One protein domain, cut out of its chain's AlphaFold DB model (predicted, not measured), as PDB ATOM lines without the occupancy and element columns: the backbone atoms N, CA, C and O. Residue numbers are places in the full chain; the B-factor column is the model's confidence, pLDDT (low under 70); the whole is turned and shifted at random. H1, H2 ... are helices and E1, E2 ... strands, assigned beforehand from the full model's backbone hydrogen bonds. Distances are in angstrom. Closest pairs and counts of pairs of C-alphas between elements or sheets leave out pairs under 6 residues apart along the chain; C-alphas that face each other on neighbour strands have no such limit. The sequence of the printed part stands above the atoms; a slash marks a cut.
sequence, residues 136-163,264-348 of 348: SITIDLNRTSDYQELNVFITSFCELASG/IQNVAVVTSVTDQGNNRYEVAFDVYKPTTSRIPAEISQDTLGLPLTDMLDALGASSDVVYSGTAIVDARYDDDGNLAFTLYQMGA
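Overview. This is residues 136 to 163 and 264 to 348 of the 348 residues of the protein "zinc_ribbon_2 domain-containing protein" of Collinsella sp. An271 (UniProt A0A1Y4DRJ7). A strongly twisted sheet of four strands curls round one helix, H1, which lies inside the curve. Two short helices gather at one end: H3 packs across the sheet near the ends of E2 and E3, and H2, off the sheet, bridges H1 and H3. The printed part has 113 residues, with three named helices and four named strands in the order H1 E1 E2 H2 H3 E3 E4; the sheet runs E1 E2 E3 E4, antiparallel throughout, and the class is mixed, helices and strands. The whole is compact, with a radius of gyration of the C-alphas of 13.5 A and spans of 39 by 29 by 22 A.

Arrangement. Start at the sheet's edge strand E1, residues 267 to 275, which forms a hairpin with E2, residues 280 to 290; look for N 269 and O 286, 2.8 A apart. Beside E2 is E3, residues 317 to 333, with N 283 and O 327 at 2.8 A. E3 forms a hairpin with the other edge strand, E4, residues 339 to 346, with N 330 and O 342 at 2.9 A. E1 bends by 55 degrees at residue 271 and E3 by 113 degrees at residue 320. H1, residues 144 to 158, is on one face of this sheet, giving two layers, a helix over one face of a sheet; its closest C-alphas to E1 are those of Thr 155 and Ala 268, 4.6 A, and to E4 those of Phe 153 and Phe 341, 7.0 A. With residues 147 to 152 alone H1 touches H2, residues 301 to 304, closest at the C-alphas of Gln 148 and Gln 301, 5.4 A. H2 touches H3, residues 308 to 315, at the C-alphas of Thr 303 and Met 311, 5.8 A. H3 is on the sheet at a height of 7.7 A, across the strands at 85 degrees to E3 on the local plane. H1 and H3 are apart. In H1 and H3 every O i to N i+4 pair is within hydrogen-bond range; H2 is too short for one.

Along the chain. Find C-alpha 144 at (90.335, 41.890, 76.268), where H1 begins its 20.8 A. E1 spans 23.4 A, E2 29.9 A and E3 30.7 A, with C-alpha 317 at (97.428, 61.323, 73.932). H2 and H3 measure 5.1 A and 10.4 A. E4, 19.6 A, ends at C-alpha 346, (76.321, 58.799, 67.177).

Size, cuts and confidence. The C-alphas farthest apart, of Ser 136 and Ser 293, are 40.6 A apart. Residues 164 to 263 are not printed; C-alphas 163 and 264 are 11.0 A apart across this cut. Of the links printed whole, none is long. Confidence is under 70 at residues 159 to 163, 264 to 265, 292 to 299, 336 and 347 to 348.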
ATOM      1  N   SER A 136      71.587  38.184  71.518       88.75
ATOM      2  CA  SER A 136      72.240  36.875  71.346       88.75
ATOM      3  C   SER A 136      73.765  36.945  71.451       88.75
ATOM      4  O   SER A 136      74.421  35.946  71.739       88.75
ATOM      5  N   ILE A 137      74.322  38.128  71.203       93.25
ATOM      6  CA  ILE A 137      75.725  38.471  71.415       93.25
ATOM      7  C   ILE A 137      75.829  39.069  72.816       93.25
ATOM      8  O   ILE A 137      74.866  39.656  73.293       93.25
ATOM      9  N   THR A 138      76.973  38.921  73.477       92.44
ATOM     10  CA  THR A 138      77.285  39.615  74.733       92.44
ATOM     11  C   THR A 138      78.626  40.315  74.574       92.44
ATOM     12  O   THR A 138      79.606  39.675  74.189       92.44
ATOM     13  N   ILE A 139      78.661  41.612  74.876       93.12
ATOM     14  CA  ILE A 139      79.888  42.410  74.922       93.12
ATOM     15  C   ILE A 139      80.350  42.483  76.378       93.12
ATOM     16  O   ILE A 139      79.648  43.037  77.221       93.12
ATOM     17  N   ASP A 140      81.528  41.934  76.678       91.06
ATOM     18  CA  ASP A 140      82.136  42.013  78.010       91.06
ATOM     19  C   ASP A 140      83.401  42.871  77.960       91.06
ATOM     20  O   ASP A 140      84.433  42.440  77.454       91.06
ATOM     21  N   LEU A 141      83.354  44.073  78.539       90.25
ATOM     22  CA  LEU A 141      84.515  44.969  78.580       90.25
ATOM     23  C   LEU A 141      85.689  44.419  79.412       90.25
ATOM     24  O   LEU A 141      86.804  44.914  79.277       90.25
ATOM     25  N   ASN A 142      85.484  43.389  80.242       89.31
ATOM     26  CA  ASN A 142      86.585  42.696  80.926       89.31
ATOM     27  C   ASN A 142      87.273  41.664  80.024       89.31
ATOM     28  O   ASN A 142      88.381  41.209  80.323       89.31
ATOM     29  N   ARG A 143      86.629  41.276  78.920       88.88
ATOM     30  CA  ARG A 143      87.212  40.401  77.913       88.88
ATOM     31  C   ARG A 143      88.040  41.251  76.960       88.88
ATOM     32  O   ARG A 143      87.503  41.987  76.138       88.88
ATOM     33  N   THR A 144      89.362  41.096  77.038       85.62
ATOM     34  CA  THR A 144      90.335  41.890  76.268       85.62
ATOM     35  C   THR A 144      89.991  41.984  74.781       85.62
ATOM     36  O   THR A 144      90.074  43.070  74.227       85.62
ATOM     37  N   SER A 145      89.528  40.898  74.153       84.75
ATOM     38  CA  SER A 145      89.148  40.915  72.734       84.75
ATOM     39  C   SER A 145      87.968  41.846  72.427       84.75
ATOM     40  O   SER A 145      88.001  42.553  71.430       84.75
ATOM     41  N   ASP A 146      86.932  41.867  73.271       90.06
ATOM     42  CA  ASP A 146      85.751  42.718  73.045       90.06
ATOM     43  C   ASP A 146      86.090  44.175  73.274       90.06
ATOM     44  O   ASP A 146      85.720  45.041  72.483       90.06
ATOM     45  N   TYR A 147      86.832  44.422  74.353       88.31
ATOM     46  CA  TYR A 147      87.337  45.739  74.676       88.31
ATOM     47  C   TYR A 147      88.171  46.292  73.519       88.31
ATOM     48  O   TYR A 147      87.924  47.405  73.066       88.31
ATOM     49  N   GLN A 148      89.105  45.506  72.984       85.75
ATOM     50  CA  GLN A 148      89.938  45.919  71.857       85.75
ATOM     51  C   GLN A 148      89.106  46.231  70.611       85.75
ATOM     52  O   GLN A 148      89.247  47.323  70.066       85.75
ATOM     53  N   GLU A 149      88.227  45.326  70.172       85.44
ATOM     54  CA  GLU A 149      87.441  45.541  68.946       85.44
ATOM     55  C   GLU A 149      86.508  46.753  69.065       85.44
ATOM     56  O   GLU A 149      86.405  47.554  68.133       85.44
ATOM     57  N   LEU A 150      85.871  46.944  70.224       89.38
ATOM     58  CA  LEU A 150      84.964  48.069  70.420       89.38
ATOM     59  C   LEU A 150      85.715  49.404  70.512       89.38
ATOM     60  O   LEU A 150      85.260  50.398  69.949       89.38
ATOM     61  N   ASN A 151      86.887  49.438  71.156       87.19
ATOM     62  CA  ASN A 151      87.716  50.644  71.198       87.19
ATOM     63  C   ASN A 151      88.302  51.000  69.825       87.19
ATOM     64  O   ASN A 151      88.318  52.181  69.476       87.19
ATOM     65  N   VAL A 152      88.732  50.006  69.026       82.75
ATOM     66  CA  VAL A 152      89.159  50.231  67.629       82.75
ATOM     67  C   VAL A 152      88.020  50.895  66.863       82.75
ATOM     68  O   VAL A 152      88.222  51.906  66.190       82.75
ATOM     69  N   PHE A 153      86.820  50.328  66.983       84.31
ATOM     70  CA  PHE A 153      85.638  50.808  66.288       84.31
ATOM     71  C   PHE A 153      85.282  52.250  66.689       84.31
ATOM     72  O   PHE A 153      85.243  53.126  65.828       84.31
ATOM     73  N   ILE A 154      85.098  52.530  67.984       85.88
ATOM     74  CA  ILE A 154      84.687  53.859  68.466       85.88
ATOM     75  C   ILE A 154      85.757  54.927  68.195       85.88
ATOM     76  O   ILE A 154      85.412  56.034  67.775       85.88
ATOM     77  N   THR A 155      87.047  54.603  68.357       81.12
ATOM     78  CA  THR A 155      88.137  55.534  68.011       81.12
ATOM     79  C   THR A 155      88.092  55.913  66.536       81.12
ATOM     80  O   THR A 155      88.124  57.100  66.219       81.12
ATOM     81  N   SER A 156      87.910  54.930  65.646       76.19
ATOM     82  CA  SER A 156      87.836  55.173  64.198       76.19
ATOM     83  C   SER A 156      86.716  56.159  63.831       76.19
ATOM     84  O   SER A 156      86.882  56.957  62.911       76.19
ATOM     85  N   PHE A 157      85.590  56.156  64.561       75.38
ATOM     86  CA  PHE A 157      84.507  57.128  64.361       75.38
ATOM     87  C   PHE A 157      84.793  58.509  64.971       75.38
ATOM     88  O   PHE A 157      84.504  59.531  64.344       75.38
ATOM     89  N   CYS A 158      85.379  58.566  66.171       73.44
ATOM     90  CA  CYS A 158      85.656  59.825  66.876       73.44
ATOM     91  C   CYS A 158      86.780  60.654  66.247       73.44
ATOM     92  O   CYS A 158      86.781  61.879  66.383       73.44
ATOM     93  N   GLU A 159      87.687  60.017  65.505       63.19
ATOM     94  CA  GLU A 159      88.660  60.708  64.658       63.19
ATOM     95  C   GLU A 159      87.992  61.700  63.698       63.19
ATOM     96  O   GLU A 159      88.629  62.675  63.317       63.19
ATOM     97  N   LEU A 160      86.720  61.488  63.330       55.47
ATOM     98  CA  LEU A 160      86.052  62.217  62.253       55.47
ATOM     99  C   LEU A 160      85.044  63.298  62.692       55.47
ATOM    100  O   LEU A 160      84.589  64.097  61.866       55.47
ATOM    101  N   ALA A 161      84.752  63.395  63.994       50.28
ATOM    102  CA  ALA A 161      83.656  64.201  64.553       50.28
ATOM    103  C   ALA A 161      83.778  65.727  64.377       50.28
ATOM    104  O   ALA A 161      82.854  66.472  64.686       50.28
ATOM    105  N   SER A 162      84.902  66.222  63.863       48.84
ATOM    106  CA  SER A 162      85.155  67.656  63.717       48.84
ATOM    107  C   SER A 162      84.858  68.209  62.311       48.84
ATOM    108  O   SER A 162      84.855  69.426  62.117       48.84
ATOM    109  N   GLY A 163      84.551  67.336  61.341       47.31
ATOM    110  CA  GLY A 163      84.109  67.710  59.986       47.31
ATOM    111  C   GLY A 163      82.942  66.876  59.448       47.31
ATOM    112  O   GLY A 163      82.544  67.059  58.297       47.31
ATOM    113  N   ILE A 264      92.713  67.823  65.207       53.00
ATOM    114  CA  ILE A 264      93.032  67.021  66.400       53.00
ATOM    115  C   ILE A 264      92.436  65.599  66.382       53.00
ATOM    116  O   ILE A 264      91.257  65.406  66.671       53.00
ATOM    117  N   GLN A 265      93.277  64.608  66.078       63.00
ATOM    118  CA  GLN A 265      92.883  63.202  66.118       63.00
ATOM    119  C   GLN A 265      92.613  62.785  67.560       63.00
ATOM    120  O   GLN A 265      93.492  62.818  68.416       63.00
ATOM    121  N   ASN A 266      91.361  62.473  67.827       71.50
ATOM    122  CA  ASN A 266      90.837  62.206  69.149       71.50
ATOM    123  C   ASN A 266      90.907  60.701  69.424       71.50
ATOM    124  O   ASN A 266      90.390  59.912  68.638       71.50
ATOM    125  N   VAL A 267      91.522  60.303  70.537       78.44
ATOM    126  CA  VAL A 267      91.487  58.904  70.993       78.44
ATOM    127  C   VAL A 267      90.213  58.712  71.791       78.44
ATOM    128  O   VAL A 267      90.020  59.427  72.771       78.44
ATOM    129  N   ALA A 268      89.364  57.761  71.414       85.25
ATOM    130  CA  ALA A 268      88.163  57.456  72.177       85.25
ATOM    131  C   ALA A 268      88.335  56.152  72.954       85.25
ATOM    132  O   ALA A 268      88.711  55.130  72.383       85.25
ATOM    133  N   VAL A 269      88.036  56.175  74.250       89.69
ATOM    134  CA  VAL A 269      88.079  54.982  75.093       89.69
ATOM    135  C   VAL A 269      86.694  54.681  75.628       89.69
ATOM    136  O   VAL A 269      86.057  55.529  76.248       89.69
ATOM    137  N   VAL A 270      86.237  53.455  75.401       92.81
ATOM    138  CA  VAL A 270      84.949  52.957  75.879       92.81
ATOM    139  C   VAL A 270      84.963  52.871  77.401       92.81
ATOM    140  O   VAL A 270      85.844  52.237  77.990       92.81
ATOM    141  N   THR A 271      83.961  53.475  78.031       93.12
ATOM    142  CA  THR A 271      83.800  53.519  79.490       93.12
ATOM    143  C   THR A 271      82.671  52.618  79.976       93.12
ATOM    144  O   THR A 271      82.776  52.039  81.059       93.12
ATOM    145  N   SER A 272      81.611  52.446  79.183       95.62
ATOM    146  CA  SER A 272      80.532  51.508  79.490       95.62
ATOM    147  C   SER A 272      79.809  51.021  78.236       95.62
ATOM    148  O   SER A 272      79.862  51.641  77.174       95.62
ATOM    149  N   VAL A 273      79.139  49.878  78.381       96.56
ATOM    150  CA  VAL A 273      78.272  49.286  77.364       96.56
ATOM    151  C   VAL A 273      76.975  48.849  78.034       96.56
ATOM    152  O   VAL A 273      77.006  48.136  79.038       96.56
ATOM    153  N   THR A 274      75.852  49.264  77.460       95.50
ATOM    154  CA  THR A 274      74.500  48.918  77.896       95.50
ATOM    155  C   THR A 274      73.802  48.164  76.770       95.50
ATOM    156  O   THR A 274      73.698  48.667  75.654       95.50
ATOM    157  N   ASP A 275      73.336  46.948  77.053       94.62
ATOM    158  CA  ASP A 275      72.555  46.141  76.110       94.62
ATOM    159  C   ASP A 275      71.153  46.744  75.929       94.62
ATOM    160  O   ASP A 275      70.414  46.909  76.900       94.62
ATOM    161  N   GLN A 276      70.802  47.070  74.685       92.19
ATOM    162  CA  GLN A 276      69.504  47.618  74.276       92.19
ATOM    163  C   GLN A 276      68.608  46.540  73.629       92.19
ATOM    164  O   GLN A 276      67.534  46.845  73.108       92.19
ATOM    165  N   GLY A 277      69.034  45.272  73.647       91.12
ATOM    166  CA  GLY A 277      68.381  44.154  72.967       91.12
ATOM    167  C   GLY A 277      68.708  44.088  71.475       91.12
ATOM    168  O   GLY A 277      69.291  45.000  70.903       91.12
ATOM    169  N   ASN A 278      68.334  42.995  70.806       90.25
ATOM    170  CA  ASN A 278      68.543  42.800  69.360       90.25
ATOM    171  C   ASN A 278      69.998  42.930  68.877       90.25
ATOM    172  O   ASN A 278      70.242  43.294  67.729       90.25
ATOM    173  N   ASN A 279      70.970  42.602  69.731       92.94
ATOM    174  CA  ASN A 279      72.395  42.849  69.499       92.94
ATOM    175  C   ASN A 279      72.729  44.341  69.304       92.94
ATOM    176  O   ASN A 279      73.779  44.656  68.747       92.94
ATOM    177  N   ARG A 280      71.866  45.246  69.765       92.50
ATOM    178  CA  ARG A 280      72.089  46.687  69.791       92.50
ATOM    179  C   ARG A 280      72.586  47.102  71.163       92.50
ATOM    180  O   ARG A 280      72.099  46.628  72.186       92.50
ATOM    181  N   TYR A 281      73.547  48.009  71.173       94.25
ATOM    182  CA  TYR A 281      74.227  48.448  72.377       94.25
ATOM    183  C   TYR A 281      74.383  49.954  72.382       94.25
ATOM    184  O   TYR A 281      74.780  50.544  71.379       94.25
ATOM    185  N   GLU A 282      74.123  50.564  73.529       94.50
ATOM    186  CA  GLU A 282      74.569  51.920  73.813       94.50
ATOM    187  C   GLU A 282      75.969  51.854  74.424       94.50
ATOM    188  O   GLU A 282      76.212  51.133  75.392       94.50
ATOM    189  N   VAL A 283      76.899  52.589  73.834       94.94
ATOM    190  CA  VAL A 283      78.314  52.613  74.188       94.94
ATOM    191  C   VAL A 283      78.649  54.019  74.649       94.94
ATOM    192  O   VAL A 283      78.526  54.960  73.868       94.94
ATOM    193  N   ALA A 284      79.085  54.170  75.897       94.56
ATOM    194  CA  ALA A 284      79.640  55.426  76.387       94.56
ATOM    195  C   ALA A 284      81.160  55.420  76.227       94.56
ATOM    196  O   ALA A 284      81.813  54.385  76.401       94.56
ATOM    197  N   PHE A 285      81.729  56.576  75.906       92.44
ATOM    198  CA  PHE A 285      83.165  56.724  75.712       92.44
ATOM    199  C   PHE A 285      83.659  58.114  76.115       92.44
ATOM    200  O   PHE A 285      82.928  59.103  76.037       92.44
ATOM    201  N   ASP A 286      84.929  58.173  76.500       91.19
ATOM    202  CA  ASP A 286      85.667  59.408  76.741       91.19
ATOM    203  C   ASP A 286      86.632  59.666  75.592       91.19
ATOM    204  O   ASP A 286      87.302  58.753  75.109       91.19
ATOM    205  N   VAL A 287      86.728  60.922  75.172       86.75
ATOM    206  CA  VAL A 287      87.657  61.354  74.135       86.75
ATOM    207  C   VAL A 287      88.825  62.105  74.746       86.75
ATOM    208  O   VAL A 287      88.638  63.104  75.433       86.75
ATOM    209  N   TYR A 288      90.039  61.659  74.444       86.69
ATOM    210  CA  TYR A 288      91.285  62.180  74.990       86.69
ATOM    211  C   TYR A 288      92.033  63.044  73.987       86.69
ATOM    212  O   TYR A 288      92.056  62.786  72.779       86.69
ATOM    213  N   LYS A 289      92.685  64.079  74.518       81.62
ATOM    214  CA  LYS A 289      93.424  65.060  73.729       81.62
ATOM    215  C   LYS A 289      94.739  64.464  73.202       81.62
ATOM    216  O   LYS A 289      95.564  64.045  74.010       81.62
ATOM    217  N   PRO A 290      95.033  64.505  71.894       77.19
ATOM    218  CA  PRO A 290      96.322  64.074  71.375       77.19
ATOM    219  C   PRO A 290      97.447  65.032  71.797       77.19
ATOM    220  O   PRO A 290      97.285  66.254  71.871       77.19
ATOM    221  N   THR A 291      98.620  64.463  72.038       76.19
ATOM    222  CA  THR A 291      99.897  65.154  72.266       76.19
ATOM    223  C   THR A 291     100.779  65.162  71.018       76.19
ATOM    224  O   THR A 291     101.762  65.905  70.962       76.19
ATOM    225  N   THR A 292     100.413  64.390  69.991       67.62
ATOM    226  CA  THR A 292     101.067  64.362  68.679       67.62
ATOM    227  C   THR A 292     100.159  64.947  67.595       67.62
ATOM    228  O   THR A 292      98.948  65.064  67.758       67.62
ATOM    229  N   SER A 293     100.744  65.357  66.468       61.44
ATOM    230  CA  SER A 293      99.986  65.872  65.320       61.44
ATOM    231  C   SER A 293      99.403  64.775  64.421       61.44
ATOM    232  O   SER A 293      98.641  65.097  63.512       61.44
ATOM    233  N   ARG A 294      99.780  63.507  64.639       57.88
ATOM    234  CA  ARG A 294      99.308  62.332  63.896       57.88
ATOM    235  C   ARG A 294      99.313  61.109  64.814       57.88
ATOM    236  O   ARG A 294     100.373  60.760  65.332       57.88
ATOM    237  N   ILE A 295      98.170  60.451  64.948       58.78
ATOM    238  CA  ILE A 295      98.033  59.111  65.524       58.78
ATOM    239  C   ILE A 295      98.456  58.084  64.453       58.78
ATOM    240  O   ILE A 295      98.398  58.381  63.251       58.78
ATOM    241  N   PRO A 296      98.968  56.897  64.836       59.72
ATOM    242  CA  PRO A 296      99.253  55.833  63.883       59.72
ATOM    243  C   PRO A 296      98.046  55.487  63.004       59.72
ATOM    244  O   PRO A 296      96.931  55.352  63.494       59.72
ATOM    245  N   ALA A 297      98.322  55.257  61.718       57.03
ATOM    246  CA  ALA A 297      97.356  54.885  60.683       57.03
ATOM    247  C   ALA A 297      96.412  53.740  61.056       57.03
ATOM    248  O   ALA A 297      95.268  53.648  60.622       57.03
ATOM    249  N   GLU A 298      96.980  52.812  61.810       63.28
ATOM    250  CA  GLU A 298      96.338  51.622  62.296       63.28
ATOM    251  C   GLU A 298      96.709  51.515  63.767       63.28
ATOM    252  O   GLU A 298      97.882  51.335  64.118       63.28
ATOM    253  N   ILE A 299      95.707  51.630  64.626       69.69
ATOM    254  CA  ILE A 299      95.872  51.343  66.038       69.69
ATOM    255  C   ILE A 299      95.812  49.825  66.196       69.69
ATOM    256  O   ILE A 299      94.814  49.184  65.859       69.69
ATOM    257  N   SER A 300      96.906  49.228  66.668       71.88
ATOM    258  CA  SER A 300      96.926  47.788  66.915       71.88
ATOM    259  C   SER A 300      95.989  47.437  68.071       71.88
ATOM    260  O   SER A 300      95.875  48.194  69.038       71.88
ATOM    261  N   GLN A 301      95.357  46.267  68.002       73.75
ATOM    262  CA  GLN A 301      94.550  45.766  69.117       73.75
ATOM    263  C   GLN A 301      95.392  45.655  70.392       73.75
ATOM    264  O   GLN A 301      94.926  46.041  71.459       73.75
ATOM    265  N   ASP A 302      96.659  45.247  70.281       79.50
ATOM    266  CA  ASP A 302      97.590  45.192  71.413       79.50
ATOM    267  C   ASP A 302      97.719  46.547  72.122       79.50
ATOM    268  O   ASP A 302      97.703  46.594  73.349       79.50
ATOM    269  N   THR A 303      97.769  47.652  71.367       81.88
ATOM    270  CA  THR A 303      97.809  49.015  71.918       81.88
ATOM    271  C   THR A 303      96.550  49.334  72.719       81.88
ATOM    272  O   THR A 303      96.651  49.840  73.832       81.88
ATOM    273  N   LEU A 304      95.371  48.998  72.193       79.31
ATOM    274  CA  LEU A 304      94.084  49.252  72.858       79.31
ATOM    275  C   LEU A 304      93.782  48.271  73.995       79.31
ATOM    276  O   LEU A 304      92.829  48.473  74.733       79.31
ATOM    277  N   GLY A 305      94.582  47.216  74.157       77.38
ATOM    278  CA  GLY A 305      94.501  46.299  75.296       77.38
ATOM    279  C   GLY A 305      95.331  46.737  76.507       77.38
ATOM    280  O   GLY A 305      95.300  46.064  77.538       77.38
ATOM    281  N   LEU A 306      96.103  47.822  76.389       84.44
ATOM    282  CA  LEU A 306      96.937  48.335  77.472       84.44
ATOM    283  C   LEU A 306      96.090  49.016  78.564       84.44
ATOM    284  O   LEU A 306      95.007  49.528  78.275       84.44
ATOM    285  N   PRO A 307      96.581  49.084  79.819       88.00
ATOM    286  CA  PRO A 307      96.017  49.988  80.817       88.00
ATOM    287  C   PRO A 307      95.887  51.406  80.250       88.00
ATOM    288  O   PRO A 307      96.759  51.839  79.501       88.00
ATOM    289  N   LEU A 308      94.838  52.142  80.638       87.31
ATOM    290  CA  LEU A 308      94.505  53.453  80.057       87.31
ATOM    291  C   LEU A 308      95.723  54.382  79.914       87.31
ATOM    292  O   LEU A 308      95.940  54.939  78.847       87.31
ATOM    293  N   THR A 309      96.544  54.515  80.956       89.19
ATOM    294  CA  THR A 309      97.751  55.356  80.914       89.19
ATOM    295  C   THR A 309      98.735  54.914  79.830       89.19
ATOM    296  O   THR A 309      99.167  55.734  79.028       89.19
ATOM    297  N   ASP A 310      99.046  53.618  79.769       89.06
ATOM    298  CA  ASP A 310      99.995  53.054  78.805       89.06
ATOM    299  C   ASP A 310      99.442  53.122  77.370       89.06
ATOM    300  O   ASP A 310     100.191  53.336  76.417       89.06
ATOM    301  N   MET A 311      98.123  52.968  77.213       86.94
ATOM    302  CA  MET A 311      97.418  53.130  75.940       86.94
ATOM    303  C   MET A 311      97.521  54.569  75.431       86.94
ATOM    304  O   MET A 311      97.905  54.787  74.284       86.94
ATOM    305  N   LEU A 312      97.206  55.552  76.281       87.25
ATOM    306  CA  LEU A 312      97.283  56.970  75.927       87.25
ATOM    307  C   LEU A 312      98.719  57.372  75.579       87.25
ATOM    308  O   LEU A 312      98.934  58.025  74.558       87.25
ATOM    309  N   ASP A 313      99.706  56.906  76.345       85.88
ATOM    310  CA  ASP A 313     101.120  57.132  76.043       85.88
ATOM    311  C   ASP A 313     101.516  56.525  74.685       85.88
ATOM    312  O   ASP A 313     102.169  57.187  73.874       85.88
ATOM    313  N   ALA A 314     101.082  55.293  74.392       82.88
ATOM    314  CA  ALA A 314     101.364  54.614  73.126       82.88
ATOM    315  C   ALA A 314     100.688  55.278  71.913       82.88
ATOM    316  O   ALA A 314     101.235  55.244  70.809       82.88
ATOM    317  N   LEU A 315      99.519  55.891  72.114       77.94
ATOM    318  CA  LEU A 315      98.783  56.636  71.088       77.94
ATOM    319  C   LEU A 315      99.232  58.096  70.967       77.94
ATOM    320  O   LEU A 315      98.838  58.787  70.028       77.94
ATOM    321  N   GLY A 316     100.066  58.574  71.893       79.81
ATOM    322  CA  GLY A 316     100.448  59.974  71.961       79.81
ATOM    323  C   GLY A 316      99.247  60.861  72.279       79.81
ATOM    324  O   GLY A 316      98.980  61.807  71.539       79.81
ATOM    325  N   ALA A 317      98.538  60.559  73.369       83.12
ATOM    326  CA  ALA A 317      97.428  61.323  73.932       83.12
ATOM    327  C   ALA A 317      97.666  61.642  75.421       83.12
ATOM    328  O   ALA A 317      98.416  60.950  76.100       83.12
ATOM    329  N   SER A 318      97.083  62.735  75.923       85.00
ATOM    330  CA  SER A 318      97.117  63.090  77.343       85.00
ATOM    331  C   SER A 318      95.938  62.457  78.077       85.00
ATOM    332  O   SER A 318      94.960  62.030  77.472       85.00
ATOM    333  N   SER A 319      95.996  62.452  79.405       87.31
ATOM    334  CA  SER A 319      94.878  62.038  80.259       87.31
ATOM    335  C   SER A 319      93.727  63.052  80.312       87.31
ATOM    336  O   SER A 319      92.793  62.865  81.090       87.31
ATOM    337  N   ASP A 320      93.797  64.148  79.550       86.38
ATOM    338  CA  ASP A 320      92.764  65.180  79.554       86.38
ATOM    339  C   ASP A 320      91.608  64.757  78.646       86.38
ATOM    340  O   ASP A 320      91.762  64.670  77.423       86.38
ATOM    341  N   VAL A 321      90.440  64.540  79.251       88.31
ATOM    342  CA  VAL A 321      89.195  64.305  78.518       88.31
ATOM    343  C   VAL A 321      88.747  65.617  77.872       88.31
ATOM    344  O   VAL A 321      88.554  66.629  78.547       88.31
ATOM    345  N   VAL A 322      88.605  65.603  76.549       84.00
ATOM    346  CA  VAL A 322      88.095  66.712  75.735       84.00
ATOM    347  C   VAL A 322      86.576  66.774  75.843       84.00
ATOM    348  O   VAL A 322      86.019  67.841  76.092       84.00
ATOM    349  N   TYR A 323      85.921  65.630  75.654       86.44
ATOM    350  CA  TYR A 323      84.486  65.438  75.830       86.44
ATOM    351  C   TYR A 323      84.185  63.958  76.085       86.44
ATOM    352  O   TYR A 323      85.020  63.095  75.815       86.44
ATOM    353  N   SER A 324      82.982  63.683  76.570       89.38
ATOM    354  CA  SER A 324      82.419  62.335  76.649       89.38
ATOM    355  C   SER A 324      81.212  62.272  75.724       89.38
ATOM    356  O   SER A 324      80.524  63.280  75.559       89.38
ATOM    357  N   GLY A 325      80.967  61.116  75.122       87.94
ATOM    358  CA  GLY A 325      79.862  60.915  74.195       87.94
ATOM    359  C   GLY A 325      79.237  59.538  74.343       87.94
ATOM    360  O   GLY A 325      79.701  58.690  75.111       87.94
ATOM    361  N   THR A 326      78.169  59.326  73.583       90.50
ATOM    362  CA  THR A 326      77.522  58.021  73.445       90.50
ATOM    363  C   THR A 326      77.425  57.635  71.977       90.50
ATOM    364  O   THR A 326      77.472  58.485  71.092       90.50
ATOM    365  N   ALA A 327      77.323  56.344  71.693       89.00
ATOM    366  CA  ALA A 327      77.002  55.823  70.373       89.00
ATOM    367  C   ALA A 327      76.098  54.605  70.521       89.00
ATOM    368  O   ALA A 327      76.277  53.795  71.425       89.00
ATOM    369  N   ILE A 328      75.148  54.454  69.611       89.88
ATOM    370  CA  ILE A 328      74.384  53.227  69.450       89.88
ATOM    371  C   ILE A 328      75.056  52.415  68.348       89.88
ATOM    372  O   ILE A 328      75.261  52.910  67.232       89.88
ATOM    373  N   VAL A 329      75.398  51.170  68.660       90.44
ATOM    374  CA  VAL A 329      76.054  50.241  67.739       90.44
ATOM    375  C   VAL A 329      75.282  48.935  67.659       90.44
ATOM    376  O   VAL A 329      74.784  48.434  68.665       90.44
ATOM    377  N   ASP A 330      75.235  48.350  66.468       90.44
ATOM    378  CA  ASP A 330      74.791  46.970  66.291       90.44
ATOM    379  C   ASP A 330      76.017  46.054  66.269       90.44
ATOM    380  O   ASP A 330      76.965  46.286  65.507       90.44
ATOM    381  N   ALA A 331      75.994  45.006  67.087       91.75
ATOM    382  CA  ALA A 331      77.005  43.963  67.134       91.75
ATOM    383  C   ALA A 331      76.624  42.790  66.223       91.75
ATOM    384  O   ALA A 331      75.465  42.375  66.141       91.75
ATOM    385  N   ARG A 332      77.622  42.208  65.560       88.25
ATOM    386  CA  ARG A 332      77.485  41.002  64.736       88.25
ATOM    387  C   ARG A 332      78.760  40.167  64.790       88.25
ATOM    388  O   ARG A 332      79.807  40.665  65.192       88.25
ATOM    389  N   TYR A 333      78.678  38.925  64.329       85.44
ATOM    390  CA  TYR A 333      79.869  38.175  63.940       85.44
ATOM    391  C   TYR A 333      80.114  38.361  62.443       85.44
ATOM    392  O   TYR A 333      79.164  38.307  61.657       85.44
ATOM    393  N   ASP A 334      81.361  38.620  62.056       77.38
ATOM    394  CA  ASP A 334      81.765  38.605  60.651       77.38
ATOM    395  C   ASP A 334      81.854  37.164  60.100       77.38
ATOM    396  O   ASP A 334      81.640  36.179  60.814       77.38
ATOM    397  N   ASP A 335      82.166  37.037  58.809       73.00
ATOM    398  CA  ASP A 335      82.297  35.748  58.114       73.00
ATOM    399  C   ASP A 335      83.379  34.826  58.705       73.00
ATOM    400  O   ASP A 335      83.343  33.610  58.479       73.00
ATOM    401  N   ASP A 336      84.333  35.400  59.439       68.81
ATOM    402  CA  ASP A 336      85.435  34.710  60.102       68.81
ATOM    403  C   ASP A 336      85.125  34.425  61.590       68.81
ATOM    404  O   ASP A 336      85.917  33.779  62.281       68.81
ATOM    405  N   GLY A 337      83.948  34.833  62.076       77.06
ATOM    406  CA  GLY A 337      83.485  34.630  63.447       77.06
ATOM    407  C   GLY A 337      84.025  35.647  64.454       77.06
ATOM    408  O   GLY A 337      83.878  35.431  65.660       77.06
ATOM    409  N   ASN A 338      84.638  36.742  64.001       80.12
ATOM    410  CA  ASN A 338      85.102  37.812  64.880       80.12
ATOM    411  C   ASN A 338      83.950  38.754  65.224       80.12
ATOM    412  O   ASN A 338      83.039  38.970  64.424       80.12
ATOM    413  N   LEU A 339      84.000  39.323  66.430       85.88
ATOM    414  CA  LEU A 339      83.056  40.354  66.839       85.88
ATOM    415  C   LEU A 339      83.297  41.615  66.003       85.88
ATOM    416  O   LEU A 339      84.410  42.131  65.960       85.88
ATOM    417  N   ALA A 340      82.246  42.103  65.360       84.81
ATOM    418  CA  ALA A 340      82.267  43.295  64.534       84.81
ATOM    419  C   ALA A 340      81.098  44.210  64.897       84.81
ATOM    420  O   ALA A 340      80.036  43.759  65.332       84.81
ATOM    421  N   PHE A 341      81.286  45.503  64.658       86.94
ATOM    422  CA  PHE A 341      80.307  46.527  64.993       86.94
ATOM    423  C   PHE A 341      79.889  47.314  63.764       86.94
ATOM    424  O   PHE A 341      80.526  47.289  62.707       86.94
ATOM    425  N   THR A 342      78.755  47.973  63.899       85.25
ATOM    426  CA  THR A 342      78.196  48.882  62.910       85.25
ATOM    427  C   THR A 342      77.579  50.050  63.623       85.25
ATOM    428  O   THR A 342      76.886  49.857  64.618       85.25
ATOM    429  N   LEU A 343      77.823  51.247  63.105       84.31
ATOM    430  CA  LEU A 343      77.308  52.451  63.721       84.31
ATOM    431  C   LEU A 343      75.831  52.570  63.360       84.31
ATOM    432  O   LEU A 343      75.489  52.585  62.179       84.31
ATOM    433  N   TYR A 344      74.980  52.646  64.375       82.38
ATOM    434  CA  TYR A 344      73.561  52.933  64.212       82.38
ATOM    435  C   TYR A 344      73.290  54.424  64.438       82.38
ATOM    436  O   TYR A 344      72.594  55.085  63.674       82.38
ATOM    437  N   GLN A 345      73.887  55.000  65.474       80.44
ATOM    438  CA  GLN A 345      73.739  56.418  65.772       80.44
ATOM    439  C   GLN A 345      74.939  56.895  66.575       80.44
ATOM    440  O   GLN A 345      75.355  56.227  67.515       80.44
ATOM    441  N   MET A 346      75.456  58.073  66.252       77.06
ATOM    442  CA  MET A 346      76.321  58.799  67.177       77.06
ATOM    443  C   MET A 346      75.437  59.673  68.073       77.06
ATOM    444  O   MET A 346      74.523  60.355  67.608       77.06
ATOM    445  N   GLY A 347      75.644  59.571  69.378       69.25
ATOM    446  CA  GLY A 347      75.052  60.458  70.369       69.25
ATOM    447  C   GLY A 347      75.814  61.780  70.450       69.25
ATOM    448  O   GLY A 347      76.944  61.893  69.969       69.25
ATOM    449  N   ALA A 348      75.157  62.783  71.035       52.09
ATOM    450  CA  ALA A 348      75.733  64.104  71.283       52.09
ATOM    451  C   ALA A 348      76.803  64.083  72.382       52.09
ATOM    452  O   ALA A 348      76.646  63.289  73.342       52.09
TER     453      ALA A 348